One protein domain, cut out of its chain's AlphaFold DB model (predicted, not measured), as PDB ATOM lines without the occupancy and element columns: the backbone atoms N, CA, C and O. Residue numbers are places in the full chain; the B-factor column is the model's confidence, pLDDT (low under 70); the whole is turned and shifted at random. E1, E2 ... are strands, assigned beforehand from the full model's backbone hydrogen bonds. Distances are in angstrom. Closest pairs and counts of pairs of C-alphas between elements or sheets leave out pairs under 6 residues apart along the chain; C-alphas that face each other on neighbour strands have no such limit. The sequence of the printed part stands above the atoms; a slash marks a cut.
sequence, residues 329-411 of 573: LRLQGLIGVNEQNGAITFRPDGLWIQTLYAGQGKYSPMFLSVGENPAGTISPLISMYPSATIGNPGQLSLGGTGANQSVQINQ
ATOM      1  N   LEU A 329      18.752 -21.550 -17.046       85.12
ATOM      2  CA  LEU A 329      19.003 -20.297 -17.755       85.12
ATOM      3  C   LEU A 329      19.098 -19.180 -16.722       85.12
ATOM      4  O   LEU A 329      18.096 -18.843 -16.094       85.12
ATOM      5  N   ARG A 330      20.286 -18.599 -16.553       78.00
ATOM      6  CA  ARG A 330      20.532 -17.510 -15.602       78.00
ATOM      7  C   ARG A 330      20.856 -16.218 -16.341       78.00
ATOM      8  O   ARG A 330      21.773 -16.177 -17.155       78.00
ATOM      9  N   LEU A 331      20.125 -15.160 -16.015       77.50
ATOM     10  CA  LEU A 331      20.388 -13.786 -16.426       77.50
ATOM     11  C   LEU A 331      20.915 -13.022 -15.212       77.50
ATOM     12  O   LEU A 331      20.233 -12.951 -14.190       77.50
ATOM     13  N   GLN A 332      22.125 -12.477 -15.315       73.94
ATOM     14  CA  GLN A 332      22.844 -11.870 -14.194       73.94
ATOM     15  C   GLN A 332      23.266 -10.437 -14.522       73.94
ATOM     16  O   GLN A 332      23.879 -10.189 -15.558       73.94
ATOM     17  N   GLY A 333      22.941  -9.496 -13.632       67.75
ATOM     18  CA  GLY A 333      23.273  -8.076 -13.801       67.75
ATOM     19  C   GLY A 333      24.665  -7.672 -13.295       67.75
ATOM     20  O   GLY A 333      25.240  -6.711 -13.798       67.75
ATOM     21  N   LEU A 334      25.216  -8.384 -12.303       66.19
ATOM     22  CA  LEU A 334      26.505  -8.080 -11.659       66.19
ATOM     23  C   LEU A 334      27.234  -9.371 -11.271       66.19
ATOM     24  O   LEU A 334      26.604 -10.285 -10.746       66.19
ATOM     25  N   ILE A 335      28.555  -9.423 -11.466       66.38
ATOM     26  CA  ILE A 335      29.425 -10.530 -11.029       66.38
ATOM     27  C   ILE A 335      29.854 -10.292  -9.568       66.38
ATOM     28  O   ILE A 335      30.238  -9.174  -9.224       66.38
ATOM     29  N   GLY A 336      29.840 -11.321  -8.709       65.75
ATOM     30  CA  GLY A 336      30.421 -11.269  -7.355       65.75
ATOM     31  C   GLY A 336      29.427 -11.554  -6.224       65.75
ATOM     32  O   GLY A 336      28.479 -12.291  -6.404       65.75
ATOM     33  N   VAL A 337      29.626 -10.994  -5.027       55.97
ATOM     34  CA  VAL A 337      28.803 -11.320  -3.832       55.97
ATOM     35  C   VAL A 337      27.384 -10.725  -3.839       55.97
ATOM     36  O   VAL A 337      26.537 -11.140  -3.053       55.97
ATOM     37  N   ASN A 338      27.116  -9.767  -4.730       59.72
ATOM     38  CA  ASN A 338      25.820  -9.100  -4.891       59.72
ATOM     39  C   ASN A 338      25.182  -9.485  -6.234       59.72
ATOM     40  O   ASN A 338      24.822  -8.614  -7.028       59.72
ATOM     41  N   GLU A 339      25.103 -10.786  -6.519       60.16
ATOM     42  CA  GLU A 339      24.551 -11.275  -7.784       60.16
ATOM     43  C   GLU A 339      23.069 -10.912  -7.915       60.16
ATOM     44  O   GLU A 339      22.238 -11.388  -7.151       60.16
ATOM     45  N   GLN A 340      22.714 -10.070  -8.885       61.84
ATOM     46  CA  GLN A 340      21.317  -9.842  -9.259       61.84
ATOM     47  C   GLN A 340      20.946 -10.840 -10.348       61.84
ATOM     48  O   GLN A 340      21.232 -10.590 -11.521       61.84
ATOM     49  N   ASN A 341      20.344 -11.963  -9.953       64.81
ATOM     50  CA  ASN A 341      20.070 -13.076 -10.858       64.81
ATOM     51  C   ASN A 341      18.565 -13.279 -11.040       64.81
ATOM     52  O   ASN A 341      17.841 -13.429 -10.058       64.81
ATOM     53  N   GLY A 342      18.116 -13.335 -12.294       71.81
ATOM     54  CA  GLY A 342      16.861 -13.970 -12.688       71.81
ATOM     55  C   GLY A 342      17.176 -15.321 -13.316       71.81
ATOM     56  O   GLY A 342      17.983 -15.382 -14.243       71.81
ATOM     57  N   ALA A 343      16.589 -16.403 -12.806       72.56
ATOM     58  CA  ALA A 343      16.847 -17.740 -13.325       72.56
ATOM     59  C   ALA A 343      15.556 -18.512 -13.594       72.56
ATOM     60  O   ALA A 343      14.620 -18.491 -12.794       72.56
ATOM     61  N   ILE A 344      15.541 -19.220 -14.720       78.31
ATOM     62  CA  ILE A 344      14.577 -20.282 -15.000       78.31
ATOM     63  C   ILE A 344      15.335 -21.587 -14.792       78.31
ATOM     64  O   ILE A 344      16.282 -21.877 -15.527       78.31
ATOM     65  N   THR A 345      14.939 -22.341 -13.770       79.38
ATOM     66  CA  THR A 345      15.648 -23.544 -13.329       79.38
ATOM     67  C   THR A 345      14.700 -24.727 -13.329       79.38
ATOM     68  O   THR A 345      13.636 -24.676 -12.714       79.38
ATOM     69  N   PHE A 346      15.129 -25.817 -13.958       80.06
ATOM     70  CA  PHE A 346      14.512 -27.120 -13.791       80.06
ATOM     71  C   PHE A 346      15.179 -27.871 -12.634       80.06
ATOM     72  O   PHE A 346      16.408 -27.988 -12.582       80.06
ATOM     73  N   ARG A 347      14.363 -28.383 -11.710       82.12
ATOM     74  CA  ARG A 347      14.798 -29.177 -10.556       82.12
ATOM     75  C   ARG A 347      14.133 -30.554 -10.568       82.12
ATOM     76  O   ARG A 347      12.995 -30.676 -11.025       82.12
ATOM     77  N   PRO A 348      14.791 -31.586 -10.011       83.75
ATOM     78  CA  PRO A 348      14.247 -32.942 -10.003       83.75
ATOM     79  C   PRO A 348      12.984 -33.078  -9.142       83.75
ATOM     80  O   PRO A 348      12.198 -33.986  -9.376       83.75
ATOM     81  N   ASP A 349      12.765 -32.183  -8.173       84.12
ATOM     82  CA  ASP A 349      11.578 -32.136  -7.308       84.12
ATOM     83  C   ASP A 349      10.363 -31.435  -7.942       84.12
ATOM     84  O   ASP A 349       9.357 -31.212  -7.273       84.12
ATOM     85  N   GLY A 350      10.433 -31.095  -9.234       76.12
ATOM     86  CA  GLY A 350       9.322 -30.499  -9.976       76.12
ATOM     87  C   GLY A 350       9.111 -29.007  -9.711       76.12
ATOM     88  O   GLY A 350       8.139 -28.436 -10.203       76.12
ATOM     89  N   LEU A 351      10.006 -28.349  -8.967       69.12
ATOM     90  CA  LEU A 351       9.976 -26.899  -8.796       69.12
ATOM     91  C   LEU A 351      10.619 -26.207 -10.011       69.12
ATOM     92  O   LEU A 351      11.818 -26.339 -10.245       69.12
ATOM     93  N   TRP A 352       9.823 -25.435 -10.753       61.28
ATOM     94  CA  TRP A 352      10.227 -24.771 -12.006       61.28
ATOM     95  C   TRP A 352      10.693 -23.313 -11.853       61.28
ATOM     96  O   TRP A 352      10.871 -22.607 -12.844       61.28
ATOM     97  N   ILE A 353      10.846 -22.809 -10.627       61.47
ATOM     98  CA  ILE A 353      11.101 -21.384 -10.385       61.47
ATOM     99  C   ILE A 353      12.178 -21.241  -9.311       61.47
ATOM    100  O   ILE A 353      11.996 -21.716  -8.189       61.47
ATOM    101  N   GLN A 354      13.288 -20.571  -9.641       57.88
ATOM    102  CA  GLN A 354      14.343 -20.255  -8.680       57.88
ATOM    103  C   GLN A 354      14.429 -18.751  -8.423       57.88
ATOM    104  O   GLN A 354      14.399 -17.908  -9.315       57.88
ATOM    105  N   THR A 355      14.516 -18.481  -7.127       54.84
ATOM    106  CA  THR A 355      14.605 -17.215  -6.412       54.84
ATOM    107  C   THR A 355      15.433 -16.138  -7.104       54.84
ATOM    108  O   THR A 355      16.640 -16.288  -7.293       54.84
ATOM    109  N   LEU A 356      14.797 -14.984  -7.309       51.62
ATOM    110  CA  LEU A 356      15.465 -13.689  -7.255       51.62
ATOM    111  C   LEU A 356      16.031 -13.601  -5.833       51.62
ATOM    112  O   LEU A 356      15.284 -13.289  -4.920       51.62
ATOM    113  N   TYR A 357      17.276 -13.999  -5.586       49.84
ATOM    114  CA  TYR A 357      17.954 -13.707  -4.323       49.84
ATOM    115  C   TYR A 357      19.229 -12.971  -4.669       49.84
ATOM    116  O   TYR A 357      20.223 -13.575  -5.061       49.84
ATOM    117  N   ALA A 358      19.162 -11.648  -4.574       45.22
ATOM    118  CA  ALA A 358      20.360 -10.843  -4.584       45.22
ATOM    119  C   ALA A 358      20.957 -10.829  -3.185       45.22
ATOM    120  O   ALA A 358      20.228 -10.670  -2.201       45.22
ATOM    121  N   GLY A 359      22.282 -10.949  -3.093       54.78
ATOM    122  CA  GLY A 359      22.991 -10.596  -1.865       54.78
ATOM    123  C   GLY A 359      22.479  -9.261  -1.300       54.78
ATOM    124  O   GLY A 359      22.043  -8.399  -2.058       54.78
ATOM    125  N   GLN A 360      22.461  -9.124   0.031       52.00
ATOM    126  CA  GLN A 360      22.116  -7.900   0.784       52.00
ATOM    127  C   GLN A 360      21.049  -6.981   0.116       52.00
ATOM    128  O   GLN A 360      21.229  -5.768   0.023       52.00
ATOM    129  N   GLY A 361      19.916  -7.544  -0.337       52.09
ATOM    130  CA  GLY A 361      18.643  -6.815  -0.443       52.09
ATOM    131  C   GLY A 361      18.322  -6.028  -1.724       52.09
ATOM    132  O   GLY A 361      17.618  -5.026  -1.626       52.09
ATOM    133  N   LYS A 362      18.766  -6.433  -2.925       54.69
ATOM    134  CA  LYS A 362      18.319  -5.779  -4.182       54.69
ATOM    135  C   LYS A 362      17.730  -6.739  -5.207       54.69
ATOM    136  O   LYS A 362      18.442  -7.267  -6.051       54.69
ATOM    137  N   TYR A 363      16.419  -6.924  -5.167       63.88
ATOM    138  CA  TYR A 363      15.715  -7.785  -6.106       63.88
ATOM    139  C   TYR A 363      15.269  -7.018  -7.362       63.88
ATOM    140  O   TYR A 363      14.683  -5.941  -7.254       63.88
ATOM    141  N   SER A 364      15.524  -7.578  -8.547       66.69
ATOM    142  CA  SER A 364      15.112  -6.981  -9.826       66.69
ATOM    143  C   SER A 364      13.770  -7.552 -10.298       66.69
ATOM    144  O   SER A 364      13.575  -8.767 -10.219       66.69
ATOM    145  N   PRO A 365      12.837  -6.721 -10.792       73.25
ATOM    146  CA  PRO A 365      11.602  -7.211 -11.389       73.25
ATOM    147  C   PRO A 365      11.865  -7.928 -12.715       73.25
ATOM    148  O   PRO A 365      12.812  -7.607 -13.436       73.25
ATOM    149  N   MET A 366      10.987  -8.867 -13.055       79.62
ATOM    150  CA  MET A 366      10.924  -9.461 -14.387       79.62
ATOM    151  C   MET A 366       9.758  -8.850 -15.161       79.62
ATOM    152  O   MET A 366       8.641  -8.774 -14.646       79.62
ATOM    153  N   PHE A 367      10.018  -8.447 -16.404       78.94
ATOM    154  CA  PHE A 367       9.020  -7.866 -17.297       78.94
ATOM    155  C   PHE A 367       8.908  -8.680 -18.581       78.94
ATOM    156  O   PHE A 367       9.907  -8.940 -19.247       78.94
ATOM    157  N   LEU A 368       7.678  -9.014 -18.957       85.12
ATOM    158  CA  LEU A 368       7.317  -9.405 -20.313       85.12
ATOM    159  C   LEU A 368       6.556  -8.228 -20.919       85.12
ATOM    160  O   LEU A 368       5.494  -7.850 -20.424       85.12
ATOM    161  N   SER A 369       7.115  -7.611 -21.956       82.31
ATOM    162  CA  SER A 369       6.605  -6.367 -22.537       82.31
ATOM    163  C   SER A 369       6.483  -6.457 -24.049       82.31
ATOM    164  O   SER A 369       7.190  -7.230 -24.693       82.31
ATOM    165  N   VAL A 370       5.577  -5.650 -24.600       78.69
ATOM    166  CA  VAL A 370       5.445  -5.427 -26.037       78.69
ATOM    167  C   VAL A 370       5.582  -3.937 -26.334       78.69
ATOM    168  O   VAL A 370       4.801  -3.125 -25.844       78.69
ATOM    169  N   GLY A 371       6.574  -3.599 -27.158       72.75
ATOM    170  CA  GLY A 371       6.793  -2.244 -27.658       72.75
ATOM    171  C   GLY A 371       7.086  -1.184 -26.591       72.75
ATOM    172  O   GLY A 371       7.272  -1.461 -25.406       72.75
ATOM    173  N   GLU A 372       7.120   0.061 -27.055       74.44
ATOM    174  CA  GLU A 372       7.233   1.259 -26.227       74.44
ATOM    175  C   GLU A 372       5.919   2.043 -26.319       74.44
ATOM    176  O   GLU A 372       5.319   2.154 -27.391       74.44
ATOM    177  N   ASN A 373       5.457   2.603 -25.201       67.75
ATOM    178  CA  ASN A 373       4.407   3.616 -25.234       67.75
ATOM    179  C   ASN A 373       4.874   4.841 -26.034       67.75
ATOM    180  O   ASN A 373       6.074   5.113 -26.083       67.75
ATOM    181  N   PRO A 374       3.949   5.681 -26.537       70.94
ATOM    182  CA  PRO A 374       4.291   6.951 -27.190       70.94
ATOM    183  C   PRO A 374       5.191   7.886 -26.359       70.94
ATOM    184  O   PRO A 374       5.822   8.781 -26.910       70.94
ATOM    185  N   ALA A 375       5.259   7.684 -25.038       71.06
ATOM    186  CA  ALA A 375       6.122   8.416 -24.112       71.06
ATOM    187  C   ALA A 375       7.514   7.776 -23.894       71.06
ATOM    188  O   ALA A 375       8.236   8.198 -22.993       71.06
ATOM    189  N   GLY A 376       7.880   6.737 -24.655       73.69
ATOM    190  CA  GLY A 376       9.148   6.007 -24.512       73.69
ATOM    191  C   GLY A 376       9.232   5.129 -23.258       73.69
ATOM    192  O   GLY A 376      10.313   4.691 -22.872       73.69
ATOM    193  N   THR A 377       8.108   4.888 -22.578       70.88
ATOM    194  CA  THR A 377       8.049   3.982 -21.427       70.88
ATOM    195  C   THR A 377       7.692   2.572 -21.875       70.88
ATOM    196  O   THR A 377       6.852   2.374 -22.750       70.88
ATOM    197  N   ILE A 378       8.319   1.581 -21.248       69.25
ATOM    198  CA  ILE A 378       8.023   0.167 -21.484       69.25
ATOM    199  C   ILE A 378       6.559  -0.100 -21.107       69.25
ATOM    200  O   ILE A 378       6.106   0.323 -20.038       69.25
ATOM    201  N   SER A 379       5.844  -0.827 -21.963       77.81
ATOM    202  CA  SER A 379       4.486  -1.317 -21.701       77.81
ATOM    203  C   SER A 379       4.525  -2.788 -21.318       77.81
ATOM    204  O   SER A 379       4.422  -3.653 -22.197       77.81
ATOM    205  N   PRO A 380       4.746  -3.140 -20.039       80.88
ATOM    206  CA  PRO A 380       4.756  -4.539 -19.673       80.88
ATOM    207  C   PRO A 380       3.341  -5.098 -19.693       80.88
ATOM    208  O   PRO A 380       2.409  -4.550 -19.102       80.88
ATOM    209  N   LEU A 381       3.215  -6.235 -20.366       87.50
ATOM    210  CA  LEU A 381       2.032  -7.075 -20.311       87.50
ATOM    211  C   LEU A 381       1.988  -7.828 -18.990       87.50
ATOM    212  O   LEU A 381       0.926  -7.915 -18.385       87.50
ATOM    213  N   ILE A 382       3.136  -8.348 -18.547       89.25
ATOM    214  CA  ILE A 382       3.279  -9.086 -17.293       89.25
ATOM    215  C   ILE A 382       4.499  -8.546 -16.556       89.25
ATOM    216  O   ILE A 382       5.602  -8.513 -17.103       89.25
ATOM    217  N   SER A 383       4.297  -8.154 -15.304       84.00
ATOM    218  CA  SER A 383       5.352  -7.682 -14.413       84.00
ATOM    219  C   SER A 383       5.351  -8.513 -13.139       84.00
ATOM    220  O   SER A 383       4.327  -8.608 -12.462       84.00
ATOM    221  N   MET A 384       6.497  -9.081 -12.787       83.62
ATOM    222  CA  MET A 384       6.701  -9.794 -11.529       83.62
ATOM    223  C   MET A 384       7.680  -9.005 -10.672       83.62
ATOM    224  O   MET A 384       8.868  -8.921 -10.985       83.62
ATOM    225  N   TYR A 385       7.166  -8.422  -9.593       78.75
ATOM    226  CA  TYR A 385       7.947  -7.676  -8.624       78.75
ATOM    227  C   TYR A 385       8.286  -8.573  -7.436       78.75
ATOM    228  O   TYR A 385       7.382  -9.004  -6.709       78.75
ATOM    229  N   PRO A 386       9.574  -8.857  -7.213       72.06
ATOM    230  CA  PRO A 386      10.004  -9.471  -5.972       72.06
ATOM    231  C   PRO A 386       9.741  -8.534  -4.796       72.06
ATOM    232  O   PRO A 386       9.688  -7.312  -4.931       72.06
ATOM    233  N   SER A 387       9.629  -9.131  -3.619       69.38
ATOM    234  CA  SER A 387       9.582  -8.392  -2.368       69.38
ATOM    235  C   SER A 387      10.823  -7.512  -2.191       69.38
ATOM    236  O   SER A 387      11.938  -8.004  -2.322       69.38
ATOM    237  N   ALA A 388      10.653  -6.231  -1.854       58.34
ATOM    238  CA  ALA A 388      11.778  -5.326  -1.599       58.34
ATOM    239  C   ALA A 388      12.544  -5.653  -0.297       58.34
ATOM    240  O   ALA A 388      13.709  -5.282  -0.163       58.34
ATOM    241  N   THR A 389      11.918  -6.373   0.642       58.19
ATOM    242  CA  THR A 389      12.470  -6.704   1.966       58.19
ATOM    243  C   THR A 389      11.942  -8.064   2.401       58.19
ATOM    244  O   THR A 389      10.746  -8.303   2.274       58.19
ATOM    245  N   ILE A 390      12.780  -8.937   2.972       55.78
ATOM    246  CA  ILE A 390      12.325 -10.214   3.560       55.78
ATOM    247  C   ILE A 390      11.084  -9.956   4.439       55.78
ATOM    248  O   ILE A 390      11.161  -9.201   5.405       55.78
ATOM    249  N   GLY A 391       9.940 -10.544   4.070       55.38
ATOM    250  CA  GLY A 391       8.662 -10.386   4.779       55.38
ATOM    251  C   GLY A 391       7.628  -9.445   4.141       55.38
ATOM    252  O   GLY A 391       6.489  -9.444   4.594       55.38
ATOM    253  N   ASN A 392       7.955  -8.686   3.088       61.44
ATOM    254  CA  ASN A 392       6.943  -7.939   2.325       61.44
ATOM    255  C   ASN A 392       6.371  -8.831   1.200       61.44
ATOM    256  O   ASN A 392       7.147  -9.543   0.559       61.44
ATOM    257  N   PRO A 393       5.058  -8.867   0.934       69.31
ATOM    258  CA  PRO A 393       4.511  -9.550  -0.233       69.31
ATOM    259  C   PRO A 393       5.129  -9.073  -1.560       69.31
ATOM    260  O   PRO A 393       5.283  -7.878  -1.797       69.31
ATOM    261  N   GLY A 394       5.479 -10.013  -2.443       78.56
ATOM    262  CA  GLY A 394       5.771  -9.691  -3.845       78.56
ATOM    263  C   GLY A 394       4.491  -9.303  -4.594       78.56
ATOM    264  O   GLY A 394       3.385  -9.425  -4.065       78.56
ATOM    265  N   GLN A 395       4.611  -8.874  -5.847       86.38
ATOM    266  CA  GLN A 395       3.455  -8.493  -6.657       86.38
ATOM    267  C   GLN A 395       3.538  -9.070  -8.072       86.38
ATOM    268  O   GLN A 395       4.571  -8.986  -8.730       86.38
ATOM    269  N   LEU A 396       2.415  -9.593  -8.563       88.06
ATOM    270  CA  LEU A 396       2.180  -9.844  -9.983       88.06
ATOM    271  C   LEU A 396       1.272  -8.740 -10.530       88.06
ATOM    272  O   LEU A 396       0.257  -8.406  -9.923       88.06
ATOM    273  N   SER A 397       1.623  -8.177 -11.679       89.06
ATOM    274  CA  SER A 397       0.797  -7.191 -12.368       89.06
ATOM    275  C   SER A 397       0.615  -7.536 -13.838       89.06
ATOM    276  O   SER A 397       1.539  -8.043 -14.475       89.06
ATOM    277  N   LEU A 398      -0.583  -7.247 -14.356       91.19
ATOM    278  CA  LEU A 398      -0.935  -7.371 -15.765       91.19
ATOM    279  C   LEU A 398      -1.277  -5.995 -16.353       91.19
ATOM    280  O   LEU A 398      -2.032  -5.228 -15.748       91.19
ATOM    281  N   GLY A 399      -0.747  -5.715 -17.546       87.19
ATOM    282  CA  GLY A 399      -1.037  -4.511 -18.328       87.19
ATOM    283  C   GLY A 399      -0.622  -3.213 -17.634       87.19
ATOM    284  O   GLY A 399      -1.481  -2.364 -17.400       87.19
ATOM    285  N   GLY A 400       0.662  -3.080 -17.276       80.94
ATOM    286  CA  GLY A 400       1.241  -1.864 -16.690       80.94
ATOM    287  C   GLY A 400       2.228  -2.087 -15.535       80.94
ATOM    288  O   GLY A 400       2.584  -3.212 -15.178       80.94
ATOM    289  N   THR A 401       2.689  -0.978 -14.942       75.44
ATOM    290  CA  THR A 401       3.576  -0.937 -13.761       75.44
ATOM    291  C   THR A 401       3.095   0.088 -12.735       75.44
ATOM    292  O   THR A 401       2.438   1.072 -13.080       75.44
ATOM    293  N   GLY A 402       3.439  -0.128 -11.461       75.31
ATOM    294  CA  GLY A 402       3.137   0.807 -10.373       75.31
ATOM    295  C   GLY A 402       1.646   1.133 -10.248       75.31
ATOM    296  O   GLY A 402       0.834   0.248 -10.046       75.31
ATOM    297  N   ALA A 403       1.276   2.406 -10.366       77.44
ATOM    298  CA  ALA A 403      -0.117   2.847 -10.240       77.44
ATOM    299  C   ALA A 403      -0.955   2.694 -11.529       77.44
ATOM    300  O   ALA A 403      -2.157   2.929 -11.503       77.44
ATOM    301  N   ASN A 404      -0.342   2.309 -12.654       82.56
ATOM    302  CA  ASN A 404      -0.996   2.256 -13.969       82.56
ATOM    303  C   ASN A 404      -1.320   0.819 -14.399       82.56
ATOM    304  O   ASN A 404      -1.183   0.465 -15.566       82.56
ATOM    305  N   GLN A 405      -1.650  -0.041 -13.442       88.25
ATOM    306  CA  GLN A 405      -1.815  -1.472 -13.663       88.25
ATOM    307  C   GLN A 405      -3.274  -1.789 -13.954       88.25
ATOM    308  O   GLN A 405      -4.163  -1.332 -13.241       88.25
ATOM    309  N   SER A 406      -3.520  -2.613 -14.971       90.00
ATOM    310  CA  SER A 406      -4.879  -3.079 -15.265       90.00
ATOM    311  C   SER A 406      -5.345  -4.100 -14.225       90.00
ATOM    312  O   SER A 406      -6.493  -4.078 -13.791       90.00
ATOM    313  N   VAL A 407      -4.439  -4.990 -13.804       91.81
ATOM    314  CA  VAL A 407      -4.663  -5.942 -12.710       91.81
ATOM    315  C   VAL A 407      -3.422  -5.998 -11.823       91.81
ATOM    316  O   VAL A 407      -2.292  -6.080 -12.314       91.81
ATOM    317  N   GLN A 408      -3.642  -5.999 -10.511       90.81
ATOM    318  CA  GLN A 408      -2.621  -6.177  -9.484       90.81
ATOM    319  C   GLN A 408      -3.006  -7.337  -8.565       90.81
ATOM    320  O   GLN A 408      -4.107  -7.374  -8.024       90.81
ATOM    321  N   ILE A 409      -2.071  -8.264  -8.360       90.25
ATOM    322  CA  ILE A 409      -2.194  -9.377  -7.420       90.25
ATOM    323  C   ILE A 409      -1.037  -9.282  -6.428       90.25
ATOM    324  O   ILE A 409       0.122  -9.513  -6.776       90.25
ATOM    325  N   ASN A 410      -1.367  -8.950  -5.182       86.50
ATOM    326  CA  ASN A 410      -0.404  -8.889  -4.086       86.50
ATOM    327  C   ASN A 410      -0.245 -10.277  -3.460       86.50
ATOM    328  O   ASN A 410      -1.219 -10.891  -3.025       86.50
ATOM    329  N   GLN A 411       0.988 -10.772  -3.433       79.62
ATOM    330  CA  GLN A 411       1.325 -12.131  -3.024       79.62
ATOM    331  C   GLN A 411       1.797 -12.147  -1.578       79.62
ATOM    332  O   GLN A 411       2.957 -11.841  -1.325       79.62
TER     333      GLN A 411
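What this domain is: This is residues 329 to 411 of the 573 residues of the protein "Putative phage lipoprotein" of Burkholderia lata (strain ATCC 17760 / DSM 23089 / LMG 22485 / NCIMB 9086 / R18194 / 383) (UniProt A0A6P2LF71). A twisted sheet of four strands, E3 to E6, makes one part of the domain, and a separate two-stranded hairpin, E1 and E2, lies near one end of it, with one close approach between E2 and E3. The long link from E2 to E3, residues 347 to 365, joins the two parts, and the bent strand E4 turns sharply within the larger sheet. The printed part has 83 residues with six named strands, E1 to E6 in chain order, and no named helix; the class is all strand, though under half of the residues, 35 of 83, are in named elements. The larger sheet has the order E3, E4, E5, E6 and is antiparallel, as is the pair E1 and E2. The whole is only just compact, close to loose, with a radius of gyration of the C-alphas of 14.2 A, and only just elongated, with spans of 40 by 26 by 25 A.

How they stand to each other: E3, residues 366 to 372, E4, residues 378 to 385, E5, residues 394 to 398, and E6, residues 407 to 411, form a meander, each strand the antiparallel neighbour of the one before. E3 and E6 are the edge strands. E3 and E4 are a hairpin at 173 degrees, with N 368 and O 382 2.8 A apart, within hydrogen-bond range. E4 bends by 94 degrees at residue 381. E4 and E5 are a hairpin at 150 degrees, with N 385 and O 395 at 2.8 A. E5 and E6 are a hairpin at 162 degrees, with N 409 and O 396 at 2.8 A. E1, residues 329 to 332, and E2, residues 341 to 346, are a hairpin at 171 degrees, with N 331 and O 342 at 2.8 A. The closest C-alphas of E2 and E3 are those of Gly 342 and Met 366, 7.6 A apart. E1 is apart from E3, E4, E5 and E6.

Where its parts are: From first to last C-alpha E3 measures 16.4 A, E2 15.4 A, E4 15.1 A, E5 13.9 A, E6 13.0 A and E1 9.9 A. E1 begins at C-alpha 329, (19.003, -20.297, -17.755). E3 begins at C-alpha 366, (10.924, -9.461, -14.387). E6 ends at C-alpha 411, (1.325, -12.131, -3.024).

The domain as a whole: The two C-alphas farthest apart are those of Pro 348 and Pro 374, 44.6 A. The printed part has no cut. The link from E2 to E3, 19 residues, is long, and the link from E3 to E4 is tight. Mean pLDDT of the printed part is 72.8; 32 residues are under 70, among them 333 to 341, 351 to 364 and 387 to 393.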